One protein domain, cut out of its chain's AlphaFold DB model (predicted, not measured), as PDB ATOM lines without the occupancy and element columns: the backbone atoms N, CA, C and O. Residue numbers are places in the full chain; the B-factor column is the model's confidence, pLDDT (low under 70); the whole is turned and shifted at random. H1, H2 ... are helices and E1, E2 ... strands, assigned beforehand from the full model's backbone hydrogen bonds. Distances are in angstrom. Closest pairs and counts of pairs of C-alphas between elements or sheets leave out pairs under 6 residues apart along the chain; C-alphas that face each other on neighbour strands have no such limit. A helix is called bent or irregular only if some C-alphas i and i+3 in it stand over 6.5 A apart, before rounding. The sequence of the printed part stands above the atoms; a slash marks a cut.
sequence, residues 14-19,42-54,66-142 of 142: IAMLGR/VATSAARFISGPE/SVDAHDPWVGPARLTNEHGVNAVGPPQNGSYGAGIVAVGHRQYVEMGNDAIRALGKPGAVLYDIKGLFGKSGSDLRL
ATOM      1  N   ILE A  14     -35.782  -4.595  22.754       58.09
ATOM      2  CA  ILE A  14     -36.375  -3.931  21.583       58.09
ATOM      3  C   ILE A  14     -37.894  -3.887  21.758       58.09
ATOM      4  O   ILE A  14     -38.490  -4.896  22.127       58.09
ATOM      5  N   ALA A  15     -38.516  -2.737  21.498       55.06
ATOM      6  CA  ALA A  15     -39.973  -2.605  21.466       55.06
ATOM      7  C   ALA A  15     -40.499  -2.716  20.030       55.06
ATOM      8  O   ALA A  15     -40.009  -2.021  19.138       55.06
ATOM      9  N   MET A  16     -41.536  -3.526  19.820       59.06
ATOM     10  CA  MET A  16     -42.306  -3.579  18.579       59.06
ATOM     11  C   MET A  16     -43.733  -3.083  18.817       59.06
ATOM     12  O   MET A  16     -44.463  -3.615  19.653       59.06
ATOM     13  N   LEU A  17     -44.118  -2.053  18.068       58.12
ATOM     14  CA  LEU A  17     -45.389  -1.355  18.194       58.12
ATOM     15  C   LEU A  17     -46.322  -1.763  17.042       58.12
ATOM     16  O   LEU A  17     -46.148  -1.337  15.895       58.12
ATOM     17  N   GLY A  18     -47.284  -2.609  17.425       44.31
ATOM     18  CA  GLY A  18     -48.450  -3.146  16.726       44.31
ATOM     19  C   GLY A  18     -48.215  -4.146  15.583       44.31
ATOM     20  O   GLY A  18     -47.189  -4.136  14.903       44.31
ATOM     21  N   ARG A  19     -49.190  -5.048  15.384       51.94
ATOM     22  CA  ARG A  19     -49.183  -6.089  14.335       51.94
ATOM     23  C   ARG A  19     -50.487  -6.075  13.536       51.94
ATOM     24  O   ARG A  19     -51.469  -6.730  13.854       51.94
ATOM     25  N   VAL A  42     -41.501 -11.745  12.464       48.81
ATOM     26  CA  VAL A  42     -41.064 -10.444  11.901       48.81
ATOM     27  C   VAL A  42     -40.191  -9.660  12.900       48.81
ATOM     28  O   VAL A  42     -39.255  -8.965  12.507       48.81
ATOM     29  N   ALA A  43     -40.457  -9.824  14.199       46.34
ATOM     30  CA  ALA A  43     -39.714  -9.215  15.295       46.34
ATOM     31  C   ALA A  43     -38.268  -9.735  15.403       46.34
ATOM     32  O   ALA A  43     -37.349  -8.945  15.615       46.34
ATOM     33  N   THR A  44     -38.057 -11.039  15.216       45.41
ATOM     34  CA  THR A  44     -36.734 -11.679  15.270       45.41
ATOM     35  C   THR A  44     -35.884 -11.250  14.074       45.41
ATOM     36  O   THR A  44     -34.721 -10.878  14.239       45.41
ATOM     37  N   SER A  45     -36.476 -11.208  12.878       47.50
ATOM     38  CA  SER A  45     -35.796 -10.742  11.663       47.50
ATOM     39  C   SER A  45     -35.447  -9.251  11.729       47.50
ATOM     40  O   SER A  45     -34.328  -8.869  11.386       47.50
ATOM     41  N   ALA A  46     -36.350  -8.405  12.240       51.88
ATOM     42  CA  ALA A  46     -36.081  -6.979  12.424       51.88
ATOM     43  C   ALA A  46     -34.991  -6.717  13.476       51.88
ATOM     44  O   ALA A  46     -34.098  -5.900  13.250       51.88
ATOM     45  N   ALA A  47     -35.028  -7.435  14.604       49.41
ATOM     46  CA  ALA A  47     -34.008  -7.355  15.646       49.41
ATOM     47  C   ALA A  47     -32.620  -7.732  15.106       49.41
ATOM     48  O   ALA A  47     -31.657  -6.995  15.313       49.41
ATOM     49  N   ARG A  48     -32.524  -8.829  14.343       50.28
ATOM     50  CA  ARG A  48     -31.272  -9.254  13.694       50.28
ATOM     51  C   ARG A  48     -30.773  -8.237  12.667       50.28
ATOM     52  O   ARG A  48     -29.579  -7.957  12.629       50.28
ATOM     53  N   PHE A  49     -31.672  -7.646  11.880       51.59
ATOM     54  CA  PHE A  49     -31.312  -6.617  10.903       51.59
ATOM     55  C   PHE A  49     -30.734  -5.358  11.568       51.59
ATOM     56  O   PHE A  49     -29.707  -4.850  11.129       51.59
ATOM     57  N   ILE A  50     -31.347  -4.888  12.661       48.47
ATOM     58  CA  ILE A  50     -30.878  -3.707  13.409       48.47
ATOM     59  C   ILE A  50     -29.540  -3.983  14.110       48.47
ATOM     60  O   ILE A  50     -28.691  -3.096  14.196       48.47
ATOM     61  N   SER A  51     -29.330  -5.202  14.608       45.88
ATOM     62  CA  SER A  51     -28.090  -5.570  15.296       45.88
ATOM     63  C   SER A  51     -26.920  -5.888  14.357       45.88
ATOM     64  O   SER A  51     -25.777  -5.818  14.799       45.88
ATOM     65  N   GLY A  52     -27.169  -6.150  13.071       39.91
ATOM     66  CA  GLY A  52     -26.142  -6.443  12.067       39.91
ATOM     67  C   GLY A  52     -25.575  -7.875  12.148       39.91
ATOM     68  O   GLY A  52     -25.638  -8.512  13.200       39.91
ATOM     69  N   PRO A  53     -24.997  -8.396  11.045       42.03
ATOM     70  CA  PRO A  53     -24.568  -9.798  10.937       42.03
ATOM     71  C   PRO A  53     -23.351 -10.164  11.802       42.03
ATOM     72  O   PRO A  53     -23.127 -11.339  12.066       42.03
ATOM     73  N   GLU A  54     -22.572  -9.182  12.264       42.44
ATOM     74  CA  GLU A  54     -21.319  -9.404  13.006       42.44
ATOM     75  C   GLU A  54     -21.493  -9.339  14.539       42.44
ATOM     76  O   GLU A  54     -20.550  -9.572  15.289       42.44
ATOM     77  N   SER A  66     -33.898  -9.236  23.784       69.00
ATOM     78  CA  SER A  66     -35.279  -9.526  24.174       69.00
ATOM     79  C   SER A  66     -36.225  -8.582  23.440       69.00
ATOM     80  O   SER A  66     -36.009  -7.372  23.436       69.00
ATOM     81  N   VAL A  67     -37.274  -9.122  22.822       73.56
ATOM     82  CA  VAL A  67     -38.251  -8.325  22.072       73.56
ATOM     83  C   VAL A  67     -39.566  -8.276  22.834       73.56
ATOM     84  O   VAL A  67     -40.162  -9.315  23.103       73.56
ATOM     85  N   ASP A  68     -40.020  -7.067  23.144       79.50
ATOM     86  CA  ASP A  68     -41.351  -6.817  23.680       79.50
ATOM     87  C   ASP A  68     -42.291  -6.394  22.551       79.50
ATOM     88  O   ASP A  68     -41.969  -5.495  21.771       79.50
ATOM     89  N   ALA A  69     -43.479  -6.985  22.501       81.00
ATOM     90  CA  ALA A  69     -44.539  -6.573  21.592       81.00
ATOM     91  C   ALA A  69     -45.624  -5.814  22.355       81.00
ATOM     92  O   ALA A  69     -46.116  -6.279  23.379       81.00
ATOM     93  N   HIS A  70     -46.049  -4.669  21.840       83.81
ATOM     94  CA  HIS A  70     -47.204  -3.952  22.357       83.81
ATOM     95  C   HIS A  70     -48.184  -3.696  21.219       83.81
ATOM     96  O   HIS A  70     -47.788  -3.192  20.171       83.81
ATOM     97  N   ASP A  71     -49.457  -4.016  21.435       81.19
ATOM     98  CA  ASP A  71     -50.551  -3.686  20.525       81.19
ATOM     99  C   ASP A  71     -51.770  -3.239  21.353       81.19
ATOM    100  O   ASP A  71     -52.268  -4.023  22.174       81.19
ATOM    101  N   PRO A  72     -52.254  -1.995  21.180       79.38
ATOM    102  CA  PRO A  72     -53.344  -1.454  21.982       79.38
ATOM    103  C   PRO A  72     -54.701  -2.109  21.693       79.38
ATOM    104  O   PRO A  72     -55.630  -1.905  22.470       79.38
ATOM    105  N   TRP A  73     -54.857  -2.849  20.590       79.38
ATOM    106  CA  TRP A  73     -56.136  -3.456  20.198       79.38
ATOM    107  C   TRP A  73     -56.215  -4.933  20.581       79.38
ATOM    108  O   TRP A  73     -57.294  -5.436  20.884       79.38
ATOM    109  N   VAL A  74     -55.082  -5.635  20.565       73.81
ATOM    110  CA  VAL A  74     -55.027  -7.076  20.855       73.81
ATOM    111  C   VAL A  74     -54.816  -7.339  22.349       73.81
ATOM    112  O   VAL A  74     -55.397  -8.274  22.899       73.81
ATOM    113  N   GLY A  75     -54.027  -6.494  23.020       73.12
ATOM    114  CA  GLY A  75     -53.665  -6.661  24.426       73.12
ATOM    115  C   GLY A  75     -52.655  -7.799  24.672       73.12
ATOM    116  O   GLY A  75     -52.470  -8.685  23.834       73.12
ATOM    117  N   PRO A  76     -51.979  -7.802  25.836       74.06
ATOM    118  CA  PRO A  76     -50.825  -8.668  26.070       74.06
ATOM    119  C   PRO A  76     -51.174 -10.160  26.131       74.06
ATOM    120  O   PRO A  76     -50.511 -10.970  25.497       74.06
ATOM    121  N   ALA A  77     -52.248 -10.547  26.825       77.38
ATOM    122  CA  ALA A  77     -52.595 -11.963  26.992       77.38
ATOM    123  C   ALA A  77     -52.860 -12.670  25.651       77.38
ATOM    124  O   ALA A  77     -52.403 -13.790  25.426       77.38
ATOM    125  N   ARG A  78     -53.572 -11.997  24.743       67.38
ATOM    126  CA  ARG A  78     -53.911 -12.543  23.429       67.38
ATOM    127  C   ARG A  78     -52.694 -12.584  22.504       67.38
ATOM    128  O   ARG A  78     -52.476 -13.599  21.854       67.38
ATOM    129  N   LEU A  79     -51.859 -11.540  22.515       64.75
ATOM    130  CA  LEU A  79     -50.592 -11.527  21.777       64.75
ATOM    131  C   LEU A  79     -49.648 -12.656  22.215       64.75
ATOM    132  O   LEU A  79     -49.076 -13.331  21.362       64.75
ATOM    133  N   THR A  80     -49.496 -12.884  23.522       70.19
ATOM    134  CA  THR A  80     -48.643 -13.965  24.033       70.19
ATOM    135  C   THR A  80     -49.196 -15.334  23.639       70.19
ATOM    136  O   THR A  80     -48.459 -16.156  23.099       70.19
ATOM    137  N   ASN A  81     -50.496 -15.571  23.849       67.44
ATOM    138  CA  ASN A  81     -51.114 -16.877  23.604       67.44
ATOM    139  C   ASN A  81     -51.187 -17.248  22.115       67.44
ATOM    140  O   ASN A  81     -51.004 -18.412  21.773       67.44
ATOM    141  N   GLU A  82     -51.468 -16.289  21.228       65.94
ATOM    142  CA  GLU A  82     -51.647 -16.559  19.792       65.94
ATOM    143  C   GLU A  82     -50.333 -16.511  19.001       65.94
ATOM    144  O   GLU A  82     -50.260 -17.051  17.894       65.94
ATOM    145  N   HIS A  83     -49.300 -15.839  19.521       57.75
ATOM    146  CA  HIS A  83     -48.091 -15.544  18.744       57.75
ATOM    147  C   HIS A  83     -46.771 -15.862  19.446       57.75
ATOM    148  O   HIS A  83     -45.726 -15.661  18.832       57.75
ATOM    149  N   GLY A  84     -46.784 -16.333  20.697       61.91
ATOM    150  CA  GLY A  84     -45.571 -16.761  21.403       61.91
ATOM    151  C   GLY A  84     -44.552 -15.645  21.659       61.91
ATOM    152  O   GLY A  84     -43.385 -15.929  21.912       61.91
ATOM    153  N   VAL A  85     -44.967 -14.377  21.581       66.06
ATOM    154  CA  VAL A  85     -44.107 -13.206  21.826       66.06
ATOM    155  C   VAL A  85     -44.242 -12.717  23.265       66.06
ATOM    156  O   VAL A  85     -45.290 -12.889  23.887       66.06
ATOM    157  N   ASN A  86     -43.212 -12.040  23.787       71.75
ATOM    158  CA  ASN A  86     -43.325 -11.343  25.066       71.75
ATOM    159  C   ASN A  86     -44.182 -10.084  24.896       71.75
ATOM    160  O   ASN A  86     -43.682  -9.016  24.537       71.75
ATOM    161  N   ALA A  87     -45.486 -10.212  25.102       75.75
ATOM    162  CA  ALA A  87     -46.388  -9.091  24.951       75.75
ATOM    163  C   ALA A  87     -46.497  -8.272  26.238       75.75
ATOM    164  O   ALA A  87     -46.724  -8.804  27.326       75.75
ATOM    165  N   VAL A  88     -46.384  -6.956  26.104       83.12
ATOM    166  CA  VAL A  88     -46.441  -6.012  27.215       83.12
ATOM    167  C   VAL A  88     -47.670  -5.114  27.101       83.12
ATOM    168  O   VAL A  88     -48.212  -4.864  26.019       83.12
ATOM    169  N   GLY A  89     -48.125  -4.616  28.253       83.25
ATOM    170  CA  GLY A  89     -49.036  -3.473  28.309       83.25
ATOM    171  C   GLY A  89     -48.347  -2.199  27.797       83.25
ATOM    172  O   GLY A  89     -47.428  -2.289  26.986       83.25
ATOM    173  N   PRO A  90     -48.750  -1.005  28.250       84.75
ATOM    174  CA  PRO A  90     -48.052   0.221  27.882       84.75
ATOM    175  C   PRO A  90     -46.536   0.096  28.144       84.75
ATOM    176  O   PRO A  90     -46.145  -0.228  29.270       84.75
ATOM    177  N   PRO A  91     -45.683   0.293  27.122       86.00
ATOM    178  CA  PRO A  91     -44.241   0.146  27.265       86.00
ATOM    179  C   PRO A  91     -43.679   1.213  28.210       86.00
ATOM    180  O   PRO A  91     -44.162   2.344  28.259       86.00
ATOM    181  N   GLN A  92     -42.645   0.852  28.969       86.50
ATOM    182  CA  GLN A  92     -42.037   1.749  29.950       86.50
ATOM    183  C   GLN A  92     -40.981   2.657  29.304       86.50
ATOM    184  O   GLN A  92     -40.141   2.203  28.525       86.50
ATOM    185  N   ASN A  93     -40.971   3.930  29.704       91.06
ATOM    186  CA  ASN A  93     -39.959   4.902  29.288       91.06
ATOM    187  C   ASN A  93     -38.531   4.463  29.646       91.06
ATOM    188  O   ASN A  93     -38.302   3.823  30.675       91.06
ATOM    189  N   GLY A  94     -37.561   4.815  28.799       87.75
ATOM    190  CA  GLY A  94     -36.137   4.552  29.035       87.75
ATOM    191  C   GLY A  94     -35.740   3.073  29.066       87.75
ATOM    192  O   GLY A  94     -34.670   2.735  29.576       87.75
ATOM    193  N   SER A  95     -36.580   2.170  28.562       83.88
ATOM    194  CA  SER A  95     -36.366   0.722  28.695       83.88
ATOM    195  C   SER A  95     -35.721   0.086  27.467       83.88
ATOM    196  O   SER A  95     -35.066  -0.952  27.595       83.88
ATOM    197  N   TYR A  96     -35.851   0.713  26.298       81.38
ATOM    198  CA  TYR A  96     -35.553   0.077  25.015       81.38
ATOM    199  C   TYR A  96     -34.288   0.629  24.357       81.38
ATOM    200  O   TYR A  96     -34.022   1.825  24.397       81.38
ATOM    201  N   GLY A  97     -33.484  -0.243  23.751       73.50
ATOM    202  CA  GLY A  97     -32.347   0.159  22.912       73.50
ATOM    203  C   GLY A  97     -32.761   0.508  21.480       73.50
ATOM    204  O   GLY A  97     -32.054   1.238  20.795       73.50
ATOM    205  N   ALA A  98     -33.922   0.017  21.042       76.06
ATOM    206  CA  ALA A  98     -34.542   0.375  19.775       76.06
ATOM    207  C   ALA A  98     -36.068   0.229  19.859       76.06
ATOM    208  O   ALA A  98     -36.581  -0.617  20.599       76.06
ATOM    209  N   GLY A  99     -36.780   1.047  19.087       82.56
ATOM    210  CA  GLY A  99     -38.225   0.987  18.895       82.56
ATOM    211  C   GLY A  99     -38.574   0.830  17.419       82.56
ATOM    212  O   GLY A  99     -37.999   1.501  16.564       82.56
ATOM    213  N   ILE A 100     -39.525  -0.053  17.121       82.44
ATOM    214  CA  ILE A 100     -40.031  -0.296  15.768       82.44
ATOM    215  C   ILE A 100     -41.525  -0.006  15.751       82.44
ATOM    216  O   ILE A 100     -42.287  -0.643  16.479       82.44
ATOM    217  N   VAL A 101     -41.956   0.908  14.887       84.19
ATOM    218  CA  VAL A 101     -43.375   1.137  14.599       84.19
ATOM    219  C   VAL A 101     -43.731   0.400  13.321       84.19
ATOM    220  O   VAL A 101     -43.444   0.858  12.215       84.19
ATOM    221  N   ALA A 102     -44.325  -0.782  13.484       78.00
ATOM    222  CA  ALA A 102     -44.652  -1.674  12.376       78.00
ATOM    223  C   ALA A 102     -46.054  -1.411  11.802       78.00
ATOM    224  O   ALA A 102     -46.363  -1.839  10.687       78.00
ATOM    225  N   VAL A 103     -46.906  -0.675  12.528       77.88
ATOM    226  CA  VAL A 103     -48.284  -0.373  12.117       77.88
ATOM    227  C   VAL A 103     -48.687   1.066  12.397       77.88
ATOM    228  O   VAL A 103     -48.227   1.698  13.339       77.88
ATOM    229  N   GLY A 104     -49.622   1.561  11.589       81.00
ATOM    230  CA  GLY A 104     -50.169   2.909  11.700       81.00
ATOM    231  C   GLY A 104     -51.431   2.983  12.547       81.00
ATOM    232  O   GLY A 104     -52.405   3.588  12.107       81.00
ATOM    233  N   HIS A 105     -51.468   2.339  13.719       82.81
ATOM    234  CA  HIS A 105     -52.606   2.536  14.622       82.81
ATOM    235  C   HIS A 105     -52.682   3.998  15.053       82.81
ATOM    236  O   HIS A 105     -51.664   4.628  15.348       82.81
ATOM    237  N   ARG A 106     -53.909   4.521  15.130       84.81
ATOM    238  CA  ARG A 106     -54.175   5.910  15.514       84.81
ATOM    239  C   ARG A 106     -53.546   6.261  16.864       84.81
ATOM    240  O   ARG A 106     -53.005   7.347  16.995       84.81
ATOM    241  N   GLN A 107     -53.508   5.313  17.800       88.06
ATOM    242  CA  GLN A 107     -52.822   5.463  19.084       88.06
ATOM    243  C   GLN A 107     -51.340   5.847  18.947       88.06
ATOM    244  O   GLN A 107     -50.867   6.674  19.712       88.06
ATOM    245  N   TYR A 108     -50.601   5.288  17.981       86.62
ATOM    246  CA  TYR A 108     -49.183   5.628  17.779       86.62
ATOM    247  C   TYR A 108     -49.001   6.957  17.054       86.62
ATOM    248  O   TYR A 108     -48.049   7.682  17.327       86.62
ATOM    249  N   VAL A 109     -49.936   7.301  16.167       88.56
ATOM    250  CA  VAL A 109     -49.972   8.621  15.526       88.56
ATOM    251  C   VAL A 109     -50.233   9.710  16.570       88.56
ATOM    252  O   VAL A 109     -49.527  10.710  16.596       88.56
ATOM    253  N   GLU A 110     -51.211   9.496  17.453       90.94
ATOM    254  CA  GLU A 110     -51.575  10.427  18.528       90.94
ATOM    255  C   GLU A 110     -50.510  10.507  19.626       90.94
ATOM    256  O   GLU A 110     -50.279  11.584  20.168       90.94
ATOM    257  N   MET A 111     -49.837   9.393  19.930       88.75
ATOM    258  CA  MET A 111     -48.696   9.373  20.849       88.75
ATOM    259  C   MET A 111     -47.541  10.238  20.324       88.75
ATOM    260  O   MET A 111     -46.881  10.920  21.105       88.75
ATOM    261  N   GLY A 112     -47.327  10.248  19.006       90.00
ATOM    262  CA  GLY A 112     -46.300  11.054  18.359       90.00
ATOM    263  C   GLY A 112     -44.880  10.512  18.551       90.00
ATOM    264  O   GLY A 112     -44.606   9.632  19.373       90.00
ATOM    265  N   ASN A 113     -43.949  11.047  17.763       90.75
ATOM    266  CA  ASN A 113     -42.559  10.594  17.744       90.75
ATOM    267  C   ASN A 113     -41.838  10.818  19.077       90.75
ATOM    268  O   ASN A 113     -41.091   9.945  19.506       90.75
ATOM    269  N   ASP A 114     -42.057  11.954  19.738       91.69
ATOM    270  CA  ASP A 114     -41.328  12.316  20.955       91.69
ATOM    271  C   ASP A 114     -41.634  11.348  22.101       91.69
ATOM    272  O   ASP A 114     -40.723  10.852  22.767       91.69
ATOM    273  N   ALA A 115     -42.910  10.997  22.290       89.56
ATOM    274  CA  ALA A 115     -43.303  10.038  23.314       89.56
ATOM    275  C   ALA A 115     -42.832   8.615  22.976       89.56
ATOM    276  O   ALA A 115     -42.423   7.878  23.871       89.56
ATOM    277  N   ILE A 116     -42.823   8.227  21.696       88.38
ATOM    278  CA  ILE A 116     -42.279   6.927  21.277       88.38
ATOM    279  C   ILE A 116     -40.758   6.882  21.473       88.38
ATOM    280  O   ILE A 116     -40.230   5.874  21.939       88.38
ATOM    281  N   ARG A 117     -40.041   7.979  21.204       88.31
ATOM    282  CA  ARG A 117     -38.605   8.099  21.501       88.31
ATOM    283  C   ARG A 117     -38.321   8.046  22.999       88.31
ATOM    284  O   ARG A 117     -37.309   7.468  23.383       88.31
ATOM    285  N   ALA A 118     -39.218   8.557  23.844       91.69
ATOM    286  CA  ALA A 118     -39.087   8.476  25.301       91.69
ATOM    287  C   ALA A 118     -39.152   7.036  25.853       91.69
ATOM    288  O   ALA A 118     -38.673   6.778  26.959       91.69
ATOM    289  N   LEU A 119     -39.681   6.077  25.080       88.81
ATOM    290  CA  LEU A 119     -39.578   4.642  25.383       88.81
ATOM    291  C   LEU A 119     -38.119   4.160  25.333       88.81
ATOM    292  O   LEU A 119     -37.710   3.263  26.076       88.81
ATOM    293  N   GLY A 120     -37.321   4.783  24.473       83.44
ATOM    294  CA  GLY A 120     -35.917   4.482  24.278       83.44
ATOM    295  C   GLY A 120     -35.007   5.014  25.387       83.44
ATOM    296  O   GLY A 120     -35.264   6.034  26.022       83.44
ATOM    297  N   LYS A 121     -33.891   4.319  25.598       83.56
ATOM    298  CA  LYS A 121     -32.715   4.829  26.312       83.56
ATOM    299  C   LYS A 121     -32.043   5.939  25.488       83.56
ATOM    300  O   LYS A 121     -32.266   6.016  24.279       83.56
ATOM    301  N   PRO A 122     -31.173   6.773  26.089       83.19
ATOM    302  CA  PRO A 122     -30.343   7.694  25.316       83.19
ATOM    303  C   PRO A 122     -29.606   6.966  24.180       83.19
ATOM    304  O   PRO A 122     -28.962   5.946  24.416       83.19
ATOM    305  N   GLY A 123     -29.729   7.479  22.953       80.06
ATOM    306  CA  GLY A 123     -29.153   6.864  21.749       80.06
ATOM    307  C   GLY A 123     -29.973   5.722  21.137       80.06
ATOM    308  O   GLY A 123     -29.489   5.073  20.211       80.06
ATOM    309  N   ALA A 124     -31.186   5.457  21.630       79.56
ATOM    310  CA  ALA A 124     -32.063   4.453  21.043       79.56
ATOM    311  C   ALA A 124     -32.532   4.843  19.636       79.56
ATOM    312  O   ALA A 124     -32.877   5.998  19.378       79.56
ATOM    313  N   VAL A 125     -32.591   3.845  18.755       83.69
ATOM    314  CA  VAL A 125     -33.027   4.003  17.361       83.69
ATOM    315  C   VAL A 125     -34.540   3.840  17.258       83.69
ATOM    316  O   VAL A 125     -35.088   2.860  17.763       83.69
ATOM    317  N   LEU A 126     -35.211   4.754  16.559       83.31
ATOM    318  CA  LEU A 126     -36.612   4.631  16.163       83.31
ATOM    319  C   LEU A 126     -36.717   4.316  14.666       83.31
ATOM    320  O   LEU A 126     -36.405   5.160  13.821       83.31
ATOM    321  N   TYR A 127     -37.208   3.118  14.341       83.88
ATOM    322  CA  TYR A 127     -37.537   2.713  12.977       83.88
ATOM    323  C   TYR A 127     -39.048   2.801  12.736       83.88
ATOM    324  O   TYR A 127     -39.832   2.037  13.299       83.88
ATOM    325  N   ASP A 128     -39.454   3.731  11.878       83.00
ATOM    326  CA  ASP A 128     -40.847   3.943  11.494       83.00
ATOM    327  C   ASP A 128     -41.120   3.331  10.115       83.00
ATOM    328  O   ASP A 128     -40.976   3.978   9.075       83.00
ATOM    329  N   ILE A 129     -41.518   2.056  10.101       83.06
ATOM    330  CA  ILE A 129     -41.828   1.311   8.868       83.06
ATOM    331  C   ILE A 129     -43.031   1.929   8.144       83.06
ATOM    332  O   ILE A 129     -43.168   1.801   6.928       83.06
ATOM    333  N   LYS A 130     -43.929   2.587   8.882       83.19
ATOM    334  CA  LYS A 130     -45.169   3.144   8.334       83.19
ATOM    335  C   LYS A 130     -45.067   4.617   7.955       83.19
ATOM    336  O   LYS A 130     -46.015   5.121   7.357       83.19
ATOM    337  N   GLY A 131     -43.944   5.272   8.243       84.50
ATOM    338  CA  GLY A 131     -43.700   6.674   7.912       84.50
ATOM    339  C   GLY A 131     -44.676   7.638   8.591       84.50
ATOM    340  O   GLY A 131     -45.006   8.671   8.009       84.50
ATOM    341  N   LEU A 132     -45.155   7.299   9.789       86.12
ATOM    342  CA  LEU A 132     -46.095   8.093  10.578       86.12
ATOM    343  C   LEU A 132     -45.548   9.471  10.962       86.12
ATOM    344  O   LEU A 132     -46.325  10.417  11.067       86.12
ATOM    345  N   PHE A 133     -44.236   9.602  11.179       85.69
ATOM    346  CA  PHE A 133     -43.660  10.798  11.810       85.69
ATOM    347  C   PHE A 133     -42.926  11.747  10.850       85.69
ATOM    348  O   PHE A 133     -42.334  12.741  11.273       85.69
ATOM    349  N   GLY A 134     -42.956  11.475   9.543       80.06
ATOM    350  CA  GLY A 134     -42.257  12.287   8.543       80.06
ATOM    351  C   GLY A 134     -40.725  12.161   8.601       80.06
ATOM    352  O   GLY A 134     -40.167  11.359   9.342       80.06
ATOM    353  N   LYS A 135     -40.011  12.942   7.773       77.81
ATOM    354  CA  LYS A 135     -38.557  12.764   7.544       77.81
ATOM    355  C   LYS A 135     -37.680  12.976   8.783       77.81
ATOM    356  O   LYS A 135     -36.615  12.381   8.849       77.81
ATOM    357  N   SER A 136     -38.091  13.837   9.708       83.81
ATOM    358  CA  SER A 136     -37.340  14.154  10.931       83.81
ATOM    359  C   SER A 136     -37.872  13.430  12.169       83.81
ATOM    360  O   SER A 136     -37.314  13.579  13.251       83.81
ATOM    361  N   GLY A 137     -38.967  12.677  12.035       81.69
ATOM    362  CA  GLY A 137     -39.638  12.049  13.167       81.69
ATOM    363  C   GLY A 137     -39.054  10.699  13.584       81.69
ATOM    364  O   GLY A 137     -39.272  10.273  14.714       81.69
ATOM    365  N   SER A 138     -38.264  10.053  12.724       82.12
ATOM    366  CA  SER A 138     -37.621   8.757  12.972       82.12
ATOM    367  C   SER A 138     -36.180   8.740  12.455       82.12
ATOM    368  O   SER A 138     -35.778   9.617  11.692       82.12
ATOM    369  N   ASP A 139     -35.392   7.755  12.888       79.06
ATOM    370  CA  ASP A 139     -33.999   7.589  12.446       79.06
ATOM    371  C   ASP A 139     -33.926   6.783  11.141       79.06
ATOM    372  O   ASP A 139     -33.090   7.045  10.278       79.06
ATOM    373  N   LEU A 140     -34.834   5.816  10.987       76.25
ATOM    374  CA  LEU A 140     -35.001   4.991   9.791       76.25
ATOM    375  C   LEU A 140     -36.473   4.976   9.367       76.25
ATOM    376  O   LEU A 140     -37.376   5.162  10.194       76.25
ATOM    377  N   ARG A 141     -36.720   4.728   8.077       73.56
ATOM    378  CA  ARG A 141     -38.064   4.612   7.494       73.56
ATOM    379  C   ARG A 141     -38.060   3.856   6.163       73.56
ATOM    380  O   ARG A 141     -37.018   3.786   5.511       73.56
ATOM    381  N   LEU A 142     -39.233   3.358   5.775       66.94
ATOM    382  CA  LEU A 142     -39.547   2.902   4.414       66.94
ATOM    383  C   LEU A 142     -40.248   4.005   3.593       66.94
ATOM    384  O   LEU A 142     -40.715   5.028   4.173       66.94
TER     385      LEU A 142
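Overview. This is residues 14 to 19, 42 to 54 and 66 to 142 of the 142 residues of an uncharacterized protein of Sulfitobacter sp. SK011 (UniProt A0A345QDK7). A strongly twisted sheet of four parallel strands makes the core, with H1 over one face and H3 over the opposite face. The short helix H2 sits off the E2 edge, and the last stretch, residues 129 to 142, folds back beside the E4 edge; a short pairing ties residues 86 to 87 to E2 and another ties residues 140 to 141 to E4. The printed part has 96 residues, with three named helices and four named strands in the order E1, H1, E2, H2, E3, H3, E4; the sheet's order is E2, E1, E3, E4, and the class is mixed, helices and strands. The whole is compact, with a radius of gyration of the C-alphas of 12.5 A and spans of 36 by 36 by 24 A.

Along the chain. E1, residues 14 to 17, begins at C-alpha 14 at (-36.375, -3.931, 21.583). H1 is residues 42 to 51, 14.3 A from first to last C-alpha. E2 is residues 66 to 70, 13.3 A, and H2 is residues 76 to 83, 10.4 A. E3 is residues 96 to 101, 13.1 A. H3, residues 106 to 118, measures 18.2 A and is irregular: C-alphas 110 and 113 are 9.1 A apart. E4, residues 120 to 128, measures 13.7 A, bends by 118 degrees at residue 123, and ends at C-alpha 128 at (-40.847, 3.943, 11.494).

Arrangement. In the sheet, E2 and E1 are parallel at 19 degrees, with N 16 and O 68 2.8 A apart, within hydrogen-bond range. E1 and E3 are parallel at 23 degrees, with N 17 and O 100 at 2.8 A. E3 and E4 are parallel at 18 degrees, with N 99 and O 125 at 2.8 A. H1 is on the sheet at a height of 9.0 A, over E1 and only just over E3, with 3 of its C-alphas there; it runs slantwise to the strands, at 43 degrees to E1 on the local plane. The closest C-alphas of H1 and E1 are those of Ala 43 and Met 16, 7.0 A apart. H3 is on the opposite face at a height of 9.9 A, over E3 and E4, and runs along the strands, at 24 degrees to E3 on the local plane. The closest C-alphas of H3 and E4 are those of Arg 117 and Leu 126, 6.7 A apart. E3, H3 and E4 form a strand-helix-strand unit, two parallel neighbour strands joined through a helix, with a right-handed crossover. H2 only grazes the sheet, with its residues 76 to 80. H1, H2 and H3 are apart from one another. In H1 and H2 every O i to N i+4 pair is within hydrogen-bond range; in H3 6 of 9 are.

Size, cuts and confidence. The two C-alphas farthest apart, those of Glu 54 and Glu 110, are 36.6 A apart. Residues 20 to 41 are not printed, with 9.5 A between C-alphas 19 and 42, and neither are residues 55 to 65, with 17.9 A between C-alphas 54 and 66. Of the links that are printed whole, H2 to E3 is long, with 12 residues. The mean pLDDT of the printed part is 74.3; residues under 70 include 14 to 19 and 42 to 54.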